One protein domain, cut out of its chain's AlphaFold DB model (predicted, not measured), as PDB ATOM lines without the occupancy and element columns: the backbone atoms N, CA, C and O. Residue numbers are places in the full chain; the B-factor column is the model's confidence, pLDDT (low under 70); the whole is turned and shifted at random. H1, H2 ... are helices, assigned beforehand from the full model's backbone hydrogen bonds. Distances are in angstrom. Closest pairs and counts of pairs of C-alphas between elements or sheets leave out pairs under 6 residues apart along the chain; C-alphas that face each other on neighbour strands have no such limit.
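AT A GLANCE: This is residues 2 to 99 of the 192 residues of the protein "Stage 0 sporulation protein J" of Chloroflexia bacterium (UniProt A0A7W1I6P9). Five short helices, H3 to H7, pack into a body with H4 and H5 in its middle, and H2 reaches away from H4 as an arm, with H1 set across its far end. The arm makes the length of the model; in the body H7 packs on H5 and H6 at the end away from H1. The printed part has 98 residues with seven named helices, H1 to H7 in order, and no named strand; the class is all helix. The whole is compact, with a radius of gyration of the C-alphas of 14.4 A, yet elongated in outline, spanning 46 by 26 by 22 A.

IN THESE COORDINATES: H1, residues 2 to 7, begins at C-alpha 2 at (59.962, -43.702, 13.241) and is 8.7 A from first to last C-alpha. H2, residues 12 to 22, is 16.1 A long. H3, residues 26 to 33, is 10.4 A long, and H4, residues 39 to 45, is 10.3 A long. H5, residues 50 to 63, is the longest at 20.0 A and begins at C-alpha 50 at (36.668, -40.778, -5.293). H6, residues 67 to 79, is 18.6 A long. H7, residues 86 to 98, is 18.7 A long and ends at C-alpha 98 at (37.830, -20.898, -17.711).

HOW THE PARTS SIT: H4 and H5 are the hub, touching four other helices each. They touch each other at a steep tilt of 45 degrees, opposite ways, the closest C-alphas being those of Leu 45 and Gln 53, 5.1 A apart. H4 touches H6 at a shallow tilt of 14 degrees, the same way, closest at the C-alphas of Gln 41 and Ala 67, 4.6 A. H5 and H6 form a helical hairpin at a shallow tilt of 32 degrees, closest at the C-alphas of Ile 60 and Ala 70, 6.8 A. H5 touches H7 with residues 51 to 56 alone, at a steep tilt of 47 degrees, closest at the C-alphas of Gly 51 and Val 86, 4.3 A. H3 and H4, also a helical hairpin, only just touch, with 3 pairs of C-alphas within 8 A, the closest being those of Ile 32 and Glu 39, 7.0 A. H2 and H4 only just touch, with 3 such pairs, closest at the C-alphas of Thr 21 and Ser 42, 7.1 A. H1 and H2 touch only at the corner, closest at the C-alphas of Ala 5 and Arg 12, 5.2 A, and are about perpendicular at 87 degrees. H1 is apart from H3, H4, H5, H6 and H7. Every O i to N i+4 pair is within hydrogen-bond range in H1, H3, H5, H6 and H7, against 5 of 7 in H2 and 0 of 3 in H4, where 2 of 4 O i to N i+3 pairs are within range.

THE WHOLE: The two C-alphas farthest apart are those of Thr 3 and Thr 98, 47.1 A. The printed part has no cut and no long link. Its mean pLDDT is 89.1, and no printed residue is under 70.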
ATOM      1  N   GLU A   2      58.654 -44.402  13.143       80.88
ATOM      2  CA  GLU A   2      59.962 -43.702  13.241       80.88
ATOM      3  C   GLU A   2      61.137 -44.601  12.803       80.88
ATOM      4  O   GLU A   2      61.811 -44.312  11.822       80.88
ATOM      5  N   THR A   3      61.259 -45.775  13.430       80.56
ATOM      6  CA  THR A   3      62.287 -46.794  13.153       80.56
ATOM      7  C   THR A   3      62.251 -47.324  11.716       80.56
ATOM      8  O   THR A   3      63.282 -47.667  11.154       80.56
ATOM      9  N   VAL A   4      61.065 -47.377  11.098       81.00
ATOM     10  CA  VAL A   4      60.898 -47.838   9.706       81.00
ATOM     11  C   VAL A   4      61.413 -46.784   8.732       81.00
ATOM     12  O   VAL A   4      62.085 -47.127   7.769       81.00
ATOM     13  N   ALA A   5      61.120 -45.504   8.988       81.44
ATOM     14  CA  ALA A   5      61.606 -44.395   8.172       81.44
ATOM     15  C   ALA A   5      63.137 -44.256   8.269       81.44
ATOM     16  O   ALA A   5      63.804 -44.077   7.252       81.44
ATOM     17  N   GLU A   6      63.685 -44.422   9.475       82.69
ATOM     18  CA  GLU A   6      65.127 -44.411   9.732       82.69
ATOM     19  C   GLU A   6      65.852 -45.567   9.023       82.69
ATOM     20  O   GLU A   6      66.851 -45.334   8.345       82.69
ATOM     21  N   ALA A   7      65.299 -46.785   9.067       85.56
ATOM     22  CA  ALA A   7      65.875 -47.964   8.411       85.56
ATOM     23  C   ALA A   7      65.974 -47.846   6.878       85.56
ATOM     24  O   ALA A   7      66.863 -48.438   6.272       85.56
ATOM     25  N   ILE A   8      65.082 -47.078   6.246       85.88
ATOM     26  CA  ILE A   8      65.089 -46.829   4.792       85.88
ATOM     27  C   ILE A   8      65.695 -45.461   4.427       85.88
ATOM     28  O   ILE A   8      65.612 -45.038   3.276       85.88
ATOM     29  N   GLY A   9      66.291 -44.755   5.397       86.25
ATOM     30  CA  GLY A   9      67.015 -43.504   5.171       86.25
ATOM     31  C   GLY A   9      66.143 -42.300   4.797       86.25
ATOM     32  O   GLY A   9      66.637 -41.364   4.168       86.25
ATOM     33  N   ILE A  10      64.853 -42.288   5.160       85.31
ATOM     34  CA  ILE A  10      63.944 -41.164   4.876       85.31
ATOM     35  C   ILE A  10      63.353 -40.566   6.153       85.31
ATOM     36  O   ILE A  10      63.226 -41.213   7.188       85.31
ATOM     37  N   ARG A  11      62.915 -39.304   6.085       86.19
ATOM     38  CA  ARG A  11      62.184 -38.688   7.202       86.19
ATOM     39  C   ARG A  11      60.810 -39.335   7.375       86.19
ATOM     40  O   ARG A  11      60.128 -39.622   6.394       86.19
ATOM     41  N   ARG A  12      60.331 -39.440   8.618       82.44
ATOM     42  CA  ARG A  12      58.981 -39.938   8.947       82.44
ATOM     43  C   ARG A  12      57.873 -39.251   8.135       82.44
ATOM     44  O   ARG A  12      56.974 -39.922   7.641       82.44
ATOM     45  N   SER A  13      57.960 -37.936   7.931       77.94
ATOM     46  CA  SER A  13      57.005 -37.182   7.102       77.94
ATOM     47  C   SER A  13      56.985 -37.638   5.639       77.94
ATOM     48  O   SER A  13      55.919 -37.708   5.034       77.94
ATOM     49  N   ARG A  14      58.145 -37.998   5.078       81.31
ATOM     50  CA  ARG A  14      58.272 -38.532   3.718       81.31
ATOM     51  C   ARG A  14      57.621 -39.910   3.599       81.31
ATOM     52  O   ARG A  14      56.931 -40.156   2.617       81.31
ATOM     53  N   LEU A  15      57.775 -40.764   4.613       81.12
ATOM     54  CA  LEU A  15      57.137 -42.083   4.653       81.12
ATOM     55  C   LEU A  15      55.604 -41.979   4.600       81.12
ATOM     56  O   LEU A  15      54.972 -42.640   3.782       81.12
ATOM     57  N   PHE A  16      55.000 -41.102   5.408       77.50
ATOM     58  CA  PHE A  16      53.542 -40.909   5.394       77.50
ATOM     59  C   PHE A  16      53.018 -40.337   4.074       77.50
ATOM     60  O   PHE A  16      51.911 -40.672   3.660       77.50
ATOM     61  N   GLN A  17      53.811 -39.513   3.389       75.88
ATOM     62  CA  GLN A  17      53.445 -38.996   2.069       75.88
ATOM     63  C   GLN A  17      53.391 -40.104   1.014       75.88
ATOM     64  O   GLN A  17      52.461 -40.124   0.212       75.88
ATOM     65  N   LEU A  18      54.348 -41.036   1.050       80.75
ATOM     66  CA  LEU A  18      54.375 -42.191   0.153       80.75
ATOM     67  C   LEU A  18      53.223 -43.155   0.455       80.75
ATOM     68  O   LEU A  18      52.495 -43.525  -0.460       80.75
ATOM     69  N   LEU A  19      52.962 -43.455   1.731       78.44
ATOM     70  CA  LEU A  19      51.787 -44.242   2.136       78.44
ATOM     71  C   LEU A  19      50.466 -43.586   1.699       78.44
ATOM     72  O   LEU A  19      49.497 -44.269   1.382       78.44
ATOM     73  N   GLY A  20      50.421 -42.253   1.639       73.50
ATOM     74  CA  GLY A  20      49.272 -41.521   1.108       73.50
ATOM     75  C   GLY A  20      48.973 -41.829  -0.363       73.50
ATOM     76  O   GLY A  20      47.821 -41.724  -0.774       73.50
ATOM     77  N   THR A  21      49.970 -42.241  -1.154       79.06
ATOM     78  CA  THR A  21      49.771 -42.619  -2.564       79.06
ATOM     79  C   THR A  21      49.166 -44.014  -2.733       79.06
ATOM     80  O   THR A  21      48.482 -44.258  -3.723       79.06
ATOM     81  N   GLU A  22      49.321 -44.911  -1.752       81.75
ATOM     82  CA  GLU A  22      48.723 -46.256  -1.794       81.75
ATOM     83  C   GLU A  22      47.197 -46.230  -1.673       81.75
ATOM     84  O   GLU A  22      46.525 -47.135  -2.162       81.75
ATOM     85  N   LYS A  23      46.660 -45.178  -1.043       84.06
ATOM     86  CA  LYS A  23      45.220 -44.962  -0.846       84.06
ATOM     87  C   LYS A  23      44.528 -44.334  -2.056       84.06
ATOM     88  O   LYS A  23      43.321 -44.115  -2.008       84.06
ATOM     89  N   LEU A  24      45.285 -43.996  -3.100       87.81
ATOM     90  CA  LEU A  24      44.727 -43.454  -4.331       87.81
ATOM     91  C   LEU A  24      44.063 -44.565  -5.168       87.81
ATOM     92  O   LEU A  24      44.429 -45.739  -5.038       87.81
ATOM     93  N   PRO A  25      43.124 -44.213  -6.064       89.25
ATOM     94  CA  PRO A  25      42.494 -45.156  -6.979       89.25
ATOM     95  C   PRO A  25      43.541 -45.893  -7.819       89.25
ATOM     96  O   PRO A  25      44.635 -45.375  -8.060       89.25
ATOM     97  N   GLU A  26      43.230 -47.113  -8.268       91.06
ATOM     98  CA  GLU A  26      44.169 -47.904  -9.084       91.06
ATOM     99  C   GLU A  26      44.619 -47.137 -10.335       91.06
ATOM    100  O   GLU A  26      45.813 -47.096 -10.604       91.06
ATOM    101  N   SER A  27      43.708 -46.421 -10.998       91.62
ATOM    102  CA  SER A  27      43.999 -45.545 -12.142       91.62
ATOM    103  C   SER A  27      45.120 -44.537 -11.845       91.62
ATOM    104  O   SER A  27      46.087 -44.418 -12.595       91.62
ATOM    105  N   ALA A  28      45.047 -43.844 -10.705       91.69
ATOM    106  CA  ALA A  28      46.066 -42.885 -10.286       91.69
ATOM    107  C   ALA A  28      47.393 -43.572  -9.935       91.69
ATOM    108  O   ALA A  28      48.462 -43.047 -10.243       91.69
ATOM    109  N   ARG A  29      47.351 -44.757  -9.312       91.62
ATOM    110  CA  ARG A  29      48.561 -45.536  -9.004       91.62
ATOM    111  C   ARG A  29      49.246 -46.039 -10.274       91.62
ATOM    112  O   ARG A  29      50.472 -45.987 -10.353       91.62
ATOM    113  N   GLU A  30      48.487 -46.469 -11.275       93.31
ATOM    114  CA  GLU A  30      49.006 -46.847 -12.591       93.31
ATOM    115  C   GLU A  30      49.659 -45.669 -13.314       93.31
ATOM    116  O   GLU A  30      50.760 -45.821 -13.841       93.31
ATOM    117  N   ASP A  31      49.044 -44.484 -13.284       92.88
ATOM    118  CA  ASP A  31      49.640 -43.283 -13.878       92.88
ATOM    119  C   ASP A  31      50.936 -42.859 -13.179       92.88
ATOM    120  O   ASP A  31      51.872 -42.420 -13.850       92.88
ATOM    121  N   ILE A  32      51.033 -43.036 -11.856       90.75
ATOM    122  CA  ILE A  32      52.280 -42.817 -11.108       90.75
ATOM    123  C   ILE A  32      53.350 -43.822 -11.544       90.75
ATOM    124  O   ILE A  32      54.471 -43.423 -11.853       90.75
ATOM    125  N   ARG A  33      53.017 -45.120 -11.609       90.00
ATOM    126  CA  ARG A  33      53.960 -46.169 -12.050       90.00
ATOM    127  C   ARG A  33      54.440 -45.939 -13.482       90.00
ATOM    128  O   ARG A  33      55.603 -46.184 -13.779       90.00
ATOM    129  N   ALA A  34      53.553 -45.464 -14.352       91.19
ATOM    130  CA  ALA A  34      53.858 -45.160 -15.743       91.19
ATOM    131  C   ALA A  34      54.561 -43.805 -15.941       91.19
ATOM    132  O   ALA A  34      54.887 -43.458 -17.074       91.19
ATOM    133  N   GLY A  35      54.769 -43.021 -14.877       90.00
ATOM    134  CA  GLY A  35      55.403 -41.703 -14.947       90.00
ATOM    135  C   GLY A  35      54.542 -40.607 -15.582       90.00
ATOM    136  O   GLY A  35      55.052 -39.522 -15.839       90.00
ATOM    137  N   ARG A  36      53.247 -40.860 -15.817       91.31
ATOM    138  CA  ARG A  36      52.280 -39.868 -16.328       91.31
ATOM    139  C   ARG A  36      51.783 -38.920 -15.241       91.31
ATOM    140  O   ARG A  36      51.335 -37.821 -15.540       91.31
ATOM    141  N   LEU A  37      51.854 -39.350 -13.984       92.06
ATOM    142  CA  LEU A  37      51.514 -38.541 -12.821       92.06
ATOM    143  C   LEU A  37      52.724 -38.474 -11.886       92.06
ATOM    144  O   LEU A  37      53.170 -39.486 -11.346       92.06
ATOM    145  N   SER A  38      53.254 -37.278 -11.652       89.31
ATOM    146  CA  SER A  38      54.310 -37.095 -10.655       89.31
ATOM    147  C   SER A  38      53.767 -37.256  -9.233       89.31
ATOM    148  O   SER A  38      52.607 -36.963  -8.932       89.31
ATOM    149  N   GLU A  39      54.647 -37.609  -8.298       86.56
ATOM    150  CA  GLU A  39      54.304 -37.662  -6.872       86.56
ATOM    151  C   GLU A  39      53.870 -36.293  -6.312       86.56
ATOM    152  O   GLU A  39      53.149 -36.198  -5.320       86.56
ATOM    153  N   LYS A  40      54.315 -35.193  -6.928       87.62
ATOM    154  CA  LYS A  40      53.889 -33.854  -6.517       87.62
ATOM    155  C   LYS A  40      52.457 -33.566  -6.974       87.62
ATOM    156  O   LYS A  40      51.699 -32.990  -6.201       87.62
ATOM    157  N   GLN A  41      52.085 -33.983  -8.185       90.31
ATOM    158  CA  GLN A  41      50.713 -33.874  -8.697       90.31
ATOM    159  C   GLN A  41      49.757 -34.800  -7.936       90.31
ATOM    160  O   GLN A  41      48.645 -34.389  -7.615       90.31
ATOM    161  N   SER A  42      50.194 -36.009  -7.561       90.94
ATOM    162  CA  SER A  42      49.347 -36.980  -6.849       90.94
ATOM    163  C   SER A  42      48.847 -36.486  -5.488       90.94
ATOM    164  O   SER A  42      47.776 -36.885  -5.035       90.94
ATOM    165  N   ARG A  43      49.564 -35.547  -4.862       91.06
ATOM    166  CA  ARG A  43      49.133 -34.888  -3.619       91.06
ATOM    167  C   ARG A  43      47.854 -34.084  -3.782       91.06
ATOM    168  O   ARG A  43      47.102 -33.983  -2.822       91.06
ATOM    169  N   ALA A  44      47.588 -33.546  -4.972       93.31
ATOM    170  CA  ALA A  44      46.353 -32.815  -5.236       93.31
ATOM    171  C   ALA A  44      45.115 -33.725  -5.184       93.31
ATOM    172  O   ALA A  44      44.021 -33.246  -4.907       93.31
ATOM    173  N   LEU A  45      45.290 -35.032  -5.408       94.25
ATOM    174  CA  LEU A  45      44.211 -36.018  -5.337       94.25
ATOM    175  C   LEU A  45      43.880 -36.408  -3.886       94.25
ATOM    176  O   LEU A  45      42.769 -36.838  -3.587       94.25
ATOM    177  N   GLN A  46      44.833 -36.267  -2.964       90.56
ATOM    178  CA  GLN A  46      44.658 -36.707  -1.582       90.56
ATOM    179  C   GLN A  46      43.589 -35.866  -0.868       90.56
ATOM    180  O   GLN A  46      43.641 -34.638  -0.866       90.56
ATOM    181  N   GLY A  47      42.631 -36.543  -0.229       88.31
ATOM    182  CA  GLY A  47      41.537 -35.902   0.511       88.31
ATOM    183  C   GLY A  47      40.346 -35.460  -0.343       88.31
ATOM    184  O   GLY A  47      39.383 -34.942   0.211       88.31
ATOM    185  N   LEU A  48      40.379 -35.673  -1.663       92.56
ATOM    186  CA  LEU A  48      39.201 -35.523  -2.521       92.56
ATOM    187  C   LEU A  48      38.291 -36.752  -2.430       92.56
ATOM    188  O   LEU A  48      38.747 -37.843  -2.080       92.56
ATOM    189  N   LEU A  49      37.020 -36.584  -2.795       93.69
ATOM    190  CA  LEU A  49      36.090 -37.698  -2.981       93.69
ATOM    191  C   LEU A  49      36.512 -38.558  -4.193       93.69
ATOM    192  O   LEU A  49      37.103 -38.013  -5.127       93.69
ATOM    193  N   PRO A  50      36.248 -39.877  -4.213       93.75
ATOM    194  CA  PRO A  50      36.668 -40.778  -5.293       93.75
ATOM    195  C   PRO A  50      36.361 -40.293  -6.719       93.75
ATOM    196  O   PRO A  50      37.248 -40.299  -7.574       93.75
ATOM    197  N   GLY A  51      35.146 -39.809  -6.984       93.38
ATOM    198  CA  GLY A  51      34.758 -39.278  -8.291       93.38
ATOM    199  C   GLY A  51      35.522 -38.003  -8.661       93.38
ATOM    200  O   GLY A  51      35.879 -37.789  -9.820       93.38
ATOM    201  N   HIS A  52      35.861 -37.184  -7.663       96.31
ATOM    202  CA  HIS A  52      36.653 -35.964  -7.841       96.31
ATOM    203  C   HIS A  52      38.130 -36.282  -8.082       96.31
ATOM    204  O   HIS A  52      38.779 -35.612  -8.883       96.31
ATOM    205  N   GLN A  53      38.657 -37.316  -7.417       96.31
ATOM    206  CA  GLN A  53      40.004 -37.832  -7.658       96.31
ATOM    207  C   GLN A  53      40.145 -38.299  -9.105       96.31
ATOM    208  O   GLN A  53      41.117 -37.941  -9.764       96.31
ATOM    209  N   GLU A  54      39.166 -39.052  -9.608       96.81
ATOM    210  CA  GLU A  54      39.186 -39.575 -10.973       96.81
ATOM    211  C   GLU A  54      39.080 -38.455 -12.017       96.81
ATOM    212  O   GLU A  54      39.875 -38.414 -12.957       96.81
ATOM    213  N   ALA A  55      38.174 -37.494 -11.812       97.06
ATOM    214  CA  ALA A  55      38.031 -36.340 -12.697       97.06
ATOM    215  C   ALA A  55      39.304 -35.472 -12.734       97.06
ATOM    216  O   ALA A  55      39.778 -35.097 -13.810       97.06
ATOM    217  N   LEU A  56      39.899 -35.179 -11.570       96.94
ATOM    218  CA  LEU A  56      41.125 -34.383 -11.502       96.94
ATOM    219  C   LEU A  56      42.333 -35.145 -12.061       96.94
ATOM    220  O   LEU A  56      43.137 -34.546 -12.771       96.94
ATOM    221  N   ARG A  57      42.456 -36.457 -11.808       97.19
ATOM    222  CA  ARG A  57      43.489 -37.314 -12.418       97.19
ATOM    223  C   ARG A  57      43.409 -37.251 -13.940       97.19
ATOM    224  O   ARG A  57      44.422 -36.983 -14.583       97.19
ATOM    225  N   ALA A  58      42.217 -37.466 -14.500       96.56
ATOM    226  CA  ALA A  58      41.999 -37.429 -15.941       96.56
ATOM    227  C   ALA A  58      42.408 -36.073 -16.535       96.56
ATOM    228  O   ALA A  58      43.117 -36.047 -17.536       96.56
ATOM    229  N   ALA A  59      42.052 -34.963 -15.880       96.00
ATOM    230  CA  ALA A  59      42.465 -33.627 -16.301       96.00
ATOM    231  C   ALA A  59      43.989 -33.416 -16.221       96.00
ATOM    232  O   ALA A  59      44.573 -32.863 -17.147       96.00
ATOM    233  N   ILE A  60      44.652 -33.876 -15.149       95.81
ATOM    234  CA  ILE A  60      46.115 -33.760 -15.014       95.81
ATOM    235  C   ILE A  60      46.822 -34.490 -16.153       95.81
ATOM    236  O   ILE A  60      47.738 -33.932 -16.744       95.81
ATOM    237  N   VAL A  61      46.400 -35.719 -16.453       94.94
ATOM    238  CA  VAL A  61      47.042 -36.551 -17.478       94.94
ATOM    239  C   VAL A  61      46.734 -36.051 -18.888       94.94
ATOM    240  O   VAL A  61      47.619 -36.067 -19.738       94.94
ATOM    241  N   ALA A  62      45.500 -35.615 -19.152       94.38
ATOM    242  CA  ALA A  62      45.096 -35.151 -20.478       94.38
ATOM    243  C   ALA A  62      45.767 -33.827 -20.869       94.38
ATOM    244  O   ALA A  62      46.129 -33.650 -22.029       94.38
ATOM    245  N   ASP A  63      45.937 -32.917 -19.907       91.81
ATOM    246  CA  ASP A  63      46.383 -31.543 -20.165       91.81
ATOM    247  C   ASP A  63      47.772 -31.219 -19.598       91.81
ATOM    248  O   ASP A  63      48.177 -30.058 -19.596       91.81
ATOM    249  N   ASP A  64      48.483 -32.225 -19.085       90.50
ATOM    250  CA  ASP A  64      49.790 -32.099 -18.423       90.50
ATOM    251  C   ASP A  64      49.824 -30.979 -17.363       90.50
ATOM    252  O   ASP A  64      50.699 -30.108 -17.324       90.50
ATOM    253  N   LEU A  65      48.807 -30.964 -16.494       91.38
ATOM    254  CA  LEU A  65      48.624 -29.869 -15.542       91.38
ATOM    255  C   LEU A  65      49.793 -29.783 -14.566       91.38
ATOM    256  O   LEU A  65      50.145 -30.754 -13.890       91.38
ATOM    257  N   SER A  66      50.326 -28.578 -14.377       90.38
ATOM    258  CA  SER A  66      51.352 -28.351 -13.361       90.38
ATOM    259  C   SER A  66      50.847 -28.727 -11.959       90.38
ATOM    260  O   SER A  66      49.663 -28.603 -11.636       90.38
ATOM    261  N   ALA A  67      51.754 -29.117 -11.057       87.56
ATOM    262  CA  ALA A  67      51.374 -29.431  -9.677       87.56
ATOM    263  C   ALA A  67      50.700 -28.248  -8.949       87.56
ATOM    264  O   ALA A  67      49.851 -28.457  -8.084       87.56
ATOM    265  N   ALA A  68      51.075 -27.008  -9.285       86.25
ATOM    266  CA  ALA A  68      50.460 -25.812  -8.711       86.25
ATOM    267  C   ALA A  68      49.002 -25.661  -9.168       86.25
ATOM    268  O   ALA A  68      48.118 -25.384  -8.354       86.25
ATOM    269  N   GLU A  69      48.745 -25.905 -10.451       88.62
ATOM    270  CA  GLU A  69      47.406 -25.860 -11.021       88.62
ATOM    271  C   GLU A  69      46.519 -26.998 -10.510       88.62
ATOM    272  O   GLU A  69      45.399 -26.740 -10.072       88.62
ATOM    273  N   ALA A  70      47.042 -28.223 -10.454       93.44
ATOM    274  CA  ALA A  70      46.342 -29.364  -9.870       93.44
ATOM    275  C   ALA A  70      45.915 -29.085  -8.417       93.44
ATOM    276  O   ALA A  70      44.770 -29.320  -8.039       93.44
ATOM    277  N   MET A  71      46.812 -28.507  -7.607       92.56
ATOM    278  CA  MET A  71      46.517 -28.125  -6.221       92.56
ATOM    279  C   MET A  71      45.460 -27.023  -6.117       92.56
ATOM    280  O   MET A  71      44.637 -27.059  -5.204       92.56
ATOM    281  N   ARG A  72      45.476 -26.040  -7.026       91.94
ATOM    282  CA  ARG A  72      44.446 -24.993  -7.101       91.94
ATOM    283  C   ARG A  72      43.079 -25.611  -7.385       91.94
ATOM    284  O   ARG A  72      42.151 -25.390  -6.612       91.94
ATOM    285  N   LEU A  73      42.981 -26.429  -8.431       93.50
ATOM    286  CA  LEU A  73      41.735 -27.087  -8.828       93.50
ATOM    287  C   LEU A  73      41.205 -28.021  -7.730       93.50
ATOM    288  O   LEU A  73      40.011 -28.009  -7.445       93.50
ATOM    289  N   ALA A  74      42.084 -28.752  -7.041       93.88
ATOM    290  CA  ALA A  74      41.709 -29.589  -5.903       93.88
ATOM    291  C   ALA A  74      41.115 -28.797  -4.726       93.88
ATOM    292  O   ALA A  74      40.226 -29.295  -4.035       93.88
ATOM    293  N   ARG A  75      41.606 -27.578  -4.455       91.56
ATOM    294  CA  ARG A  75      41.010 -26.705  -3.426       91.56
ATOM    295  C   ARG A  75      39.627 -26.231  -3.853       91.56
ATOM    296  O   ARG A  75      38.685 -26.336  -3.077       91.56
ATOM    297  N   SER A  76      39.496 -25.784  -5.099       91.06
ATOM    298  CA  SER A  76      38.213 -25.336  -5.641       91.06
ATOM    299  C   SER A  76      37.162 -26.452  -5.663       91.06
ATOM    300  O   SER A  76      36.015 -26.201  -5.313       91.06
ATOM    301  N   LEU A  77      37.544 -27.691  -5.995       91.94
ATOM    302  CA  LEU A  77      36.640 -28.846  -5.936       91.94
ATOM    303  C   LEU A  77      36.139 -29.135  -4.516       91.94
ATOM    304  O   LEU A  77      34.954 -29.404  -4.339       91.94
ATOM    305  N   ARG A  78      37.006 -29.023  -3.499       89.88
ATOM    306  CA  ARG A  78      36.600 -29.170  -2.089       89.88
ATOM    307  C   ARG A  78      35.596 -28.103  -1.671       89.88
ATOM    308  O   ARG A  78      34.603 -28.423  -1.029       89.88
ATOM    309  N   ALA A  79      35.829 -26.859  -2.078       87.75
ATOM    310  CA  ALA A  79      34.942 -25.744  -1.761       87.75
ATOM    311  C   ALA A  79      33.587 -25.819  -2.490       87.75
ATOM    312  O   ALA A  79      32.599 -25.267  -2.013       87.75
ATOM    313  N   ALA A  80      33.510 -26.511  -3.629       83.75
ATOM    314  CA  ALA A  80      32.307 -26.554  -4.458       83.75
ATOM    315  C   ALA A  80      31.172 -27.438  -3.900       83.75
ATOM    316  O   ALA A  80      30.072 -27.390  -4.444       83.75
ATOM    317  N   HIS A  81      31.411 -28.229  -2.840       84.38
ATOM    318  CA  HIS A  81      30.409 -29.097  -2.195       84.38
ATOM    319  C   HIS A  81      29.597 -29.950  -3.194       84.38
ATOM    320  O   HIS A  81      28.381 -30.103  -3.082       84.38
ATOM    321  N   LEU A  82      30.280 -30.489  -4.206       88.25
ATOM    322  CA  LEU A  82      29.658 -31.273  -5.271       88.25
ATOM    323  C   LEU A  82      29.398 -32.717  -4.819       88.25
ATOM    324  O   LEU A  82      30.171 -33.247  -4.015       88.25
ATOM    325  N   PRO A  83      28.380 -33.391  -5.389       89.56
ATOM    326  CA  PRO A  83      28.213 -34.832  -5.234       89.56
ATOM    327  C   PRO A  83      29.483 -35.600  -5.615       89.56
ATOM    328  O   PRO A  83      30.268 -35.144  -6.454       89.56
ATOM    329  N   ASP A  84      29.671 -36.779  -5.021       93.25
ATOM    330  CA  ASP A  84      30.741 -37.710  -5.390       93.25
ATOM    331  C   ASP A  84      30.440 -38.369  -6.745       93.25
ATOM    332  O   ASP A  84      29.991 -39.510  -6.827       93.25
ATOM    333  N   ASP A  85      30.613 -37.600  -7.817       94.19
ATOM    334  CA  ASP A  85      30.346 -38.018  -9.185       94.19
ATOM    335  C   ASP A  85      31.402 -37.459 -10.146       94.19
ATOM    336  O   ASP A  85      31.781 -36.283 -10.089       94.19
ATOM    337  N   VAL A  86      31.875 -38.316 -11.051       94.19
ATOM    338  CA  VAL A  86      32.939 -37.980 -12.006       94.19
ATOM    339  C   VAL A  86      32.452 -36.941 -13.014       94.19
ATOM    340  O   VAL A  86      33.197 -36.018 -13.345       94.19
ATOM    341  N   ALA A  87      31.211 -37.052 -13.497       93.88
ATOM    342  CA  ALA A  87      30.682 -36.135 -14.503       93.88
ATOM    343  C   ALA A  87      30.466 -34.730 -13.916       93.88
ATOM    344  O   ALA A  87      30.894 -33.742 -14.518       93.88
ATOM    345  N   ALA A  88      29.896 -34.641 -12.712       92.75
ATOM    346  CA  ALA A  88      29.733 -33.391 -11.975       92.75
ATOM    347  C   ALA A  88      31.082 -32.710 -11.693       92.75
ATOM    348  O   ALA A  88      31.246 -31.518 -11.967       92.75
ATOM    349  N   ALA A  89      32.074 -33.465 -11.211       93.81
ATOM    350  CA  ALA A  89      33.415 -32.939 -10.964       93.81
ATOM    351  C   ALA A  89      34.112 -32.488 -12.260       93.81
ATOM    352  O   ALA A  89      34.754 -31.440 -12.279       93.81
ATOM    353  N   THR A  90      33.943 -33.227 -13.359       95.62
ATOM    354  CA  THR A  90      34.505 -32.868 -14.673       95.62
ATOM    355  C   THR A  90      33.910 -31.560 -15.198       95.62
ATOM    356  O   THR A  90      34.649 -30.677 -15.636       95.62
ATOM    357  N   ALA A  91      32.588 -31.391 -15.102       92.38
ATOM    358  CA  ALA A  91      31.915 -30.155 -15.500       92.38
ATOM    359  C   ALA A  91      32.364 -28.952 -14.648       92.38
ATOM    360  O   ALA A  91      32.618 -27.860 -15.171       92.38
ATOM    361  N   ALA A  92      32.527 -29.157 -13.338       91.75
ATOM    362  CA  ALA A  92      33.047 -28.131 -12.443       91.75
ATOM    363  C   ALA A  92      34.498 -27.757 -12.777       91.75
ATOM    364  O   ALA A  92      34.816 -26.573 -12.867       91.75
ATOM    365  N   LEU A  93      35.367 -28.740 -13.033       93.62
ATOM    366  CA  LEU A  93      36.751 -28.505 -13.451       93.62
ATOM    367  C   LEU A  93      36.831 -27.695 -14.746       93.62
ATOM    368  O   LEU A  93      37.624 -26.759 -14.821       93.62
ATOM    369  N   ALA A  94      35.998 -28.007 -15.743       91.00
ATOM    370  CA  ALA A  94      35.941 -27.238 -16.984       91.00
ATOM    371  C   ALA A  94      35.600 -25.761 -16.711       91.00
ATOM    372  O   ALA A  94      36.282 -24.862 -17.201       91.00
ATOM    373  N   THR A  95      34.613 -25.510 -15.848       88.62
ATOM    374  CA  THR A  95      34.219 -24.150 -15.449       88.62
ATOM    375  C   THR A  95      35.352 -23.426 -14.713       88.62
ATOM    376  O   THR A  95      35.737 -22.322 -15.096       88.62
ATOM    377  N   LEU A  96      35.950 -24.070 -13.706       87.44
ATOM    378  CA  LEU A  96      37.034 -23.517 -12.882       87.44
ATOM    379  C   LEU A  96      38.291 -23.172 -13.689       87.44
ATOM    380  O   LEU A  96      39.043 -22.273 -13.316       87.44
ATOM    381  N   ARG A  97      38.529 -23.874 -14.799       85.00
ATOM    382  CA  ARG A  97      39.659 -23.607 -15.698       85.00
ATOM    383  C   ARG A  97      39.442 -22.393 -16.590       85.00
ATOM    384  O   ARG A  97      40.412 -21.737 -16.951       85.00
ATOM    385  N   THR A  98      38.191 -22.096 -16.934       81.25
ATOM    386  CA  THR A  98      37.830 -20.898 -17.711       81.25
ATOM    387  C   THR A  98      37.705 -19.643 -16.854       81.25
ATOM    388  O   THR A  98      37.797 -18.534 -17.379       81.25
ATOM    389  N   GLN A  99      37.526 -19.795 -15.539       70.75
ATOM    390  CA  GLN A  99      37.581 -18.661 -14.629       70.75
ATOM    391  C   GLN A  99      39.010 -18.107 -14.607       70.75
ATOM    392  O   GLN A  99      39.956 -18.881 -14.410       70.75
TER     393      GLN A  99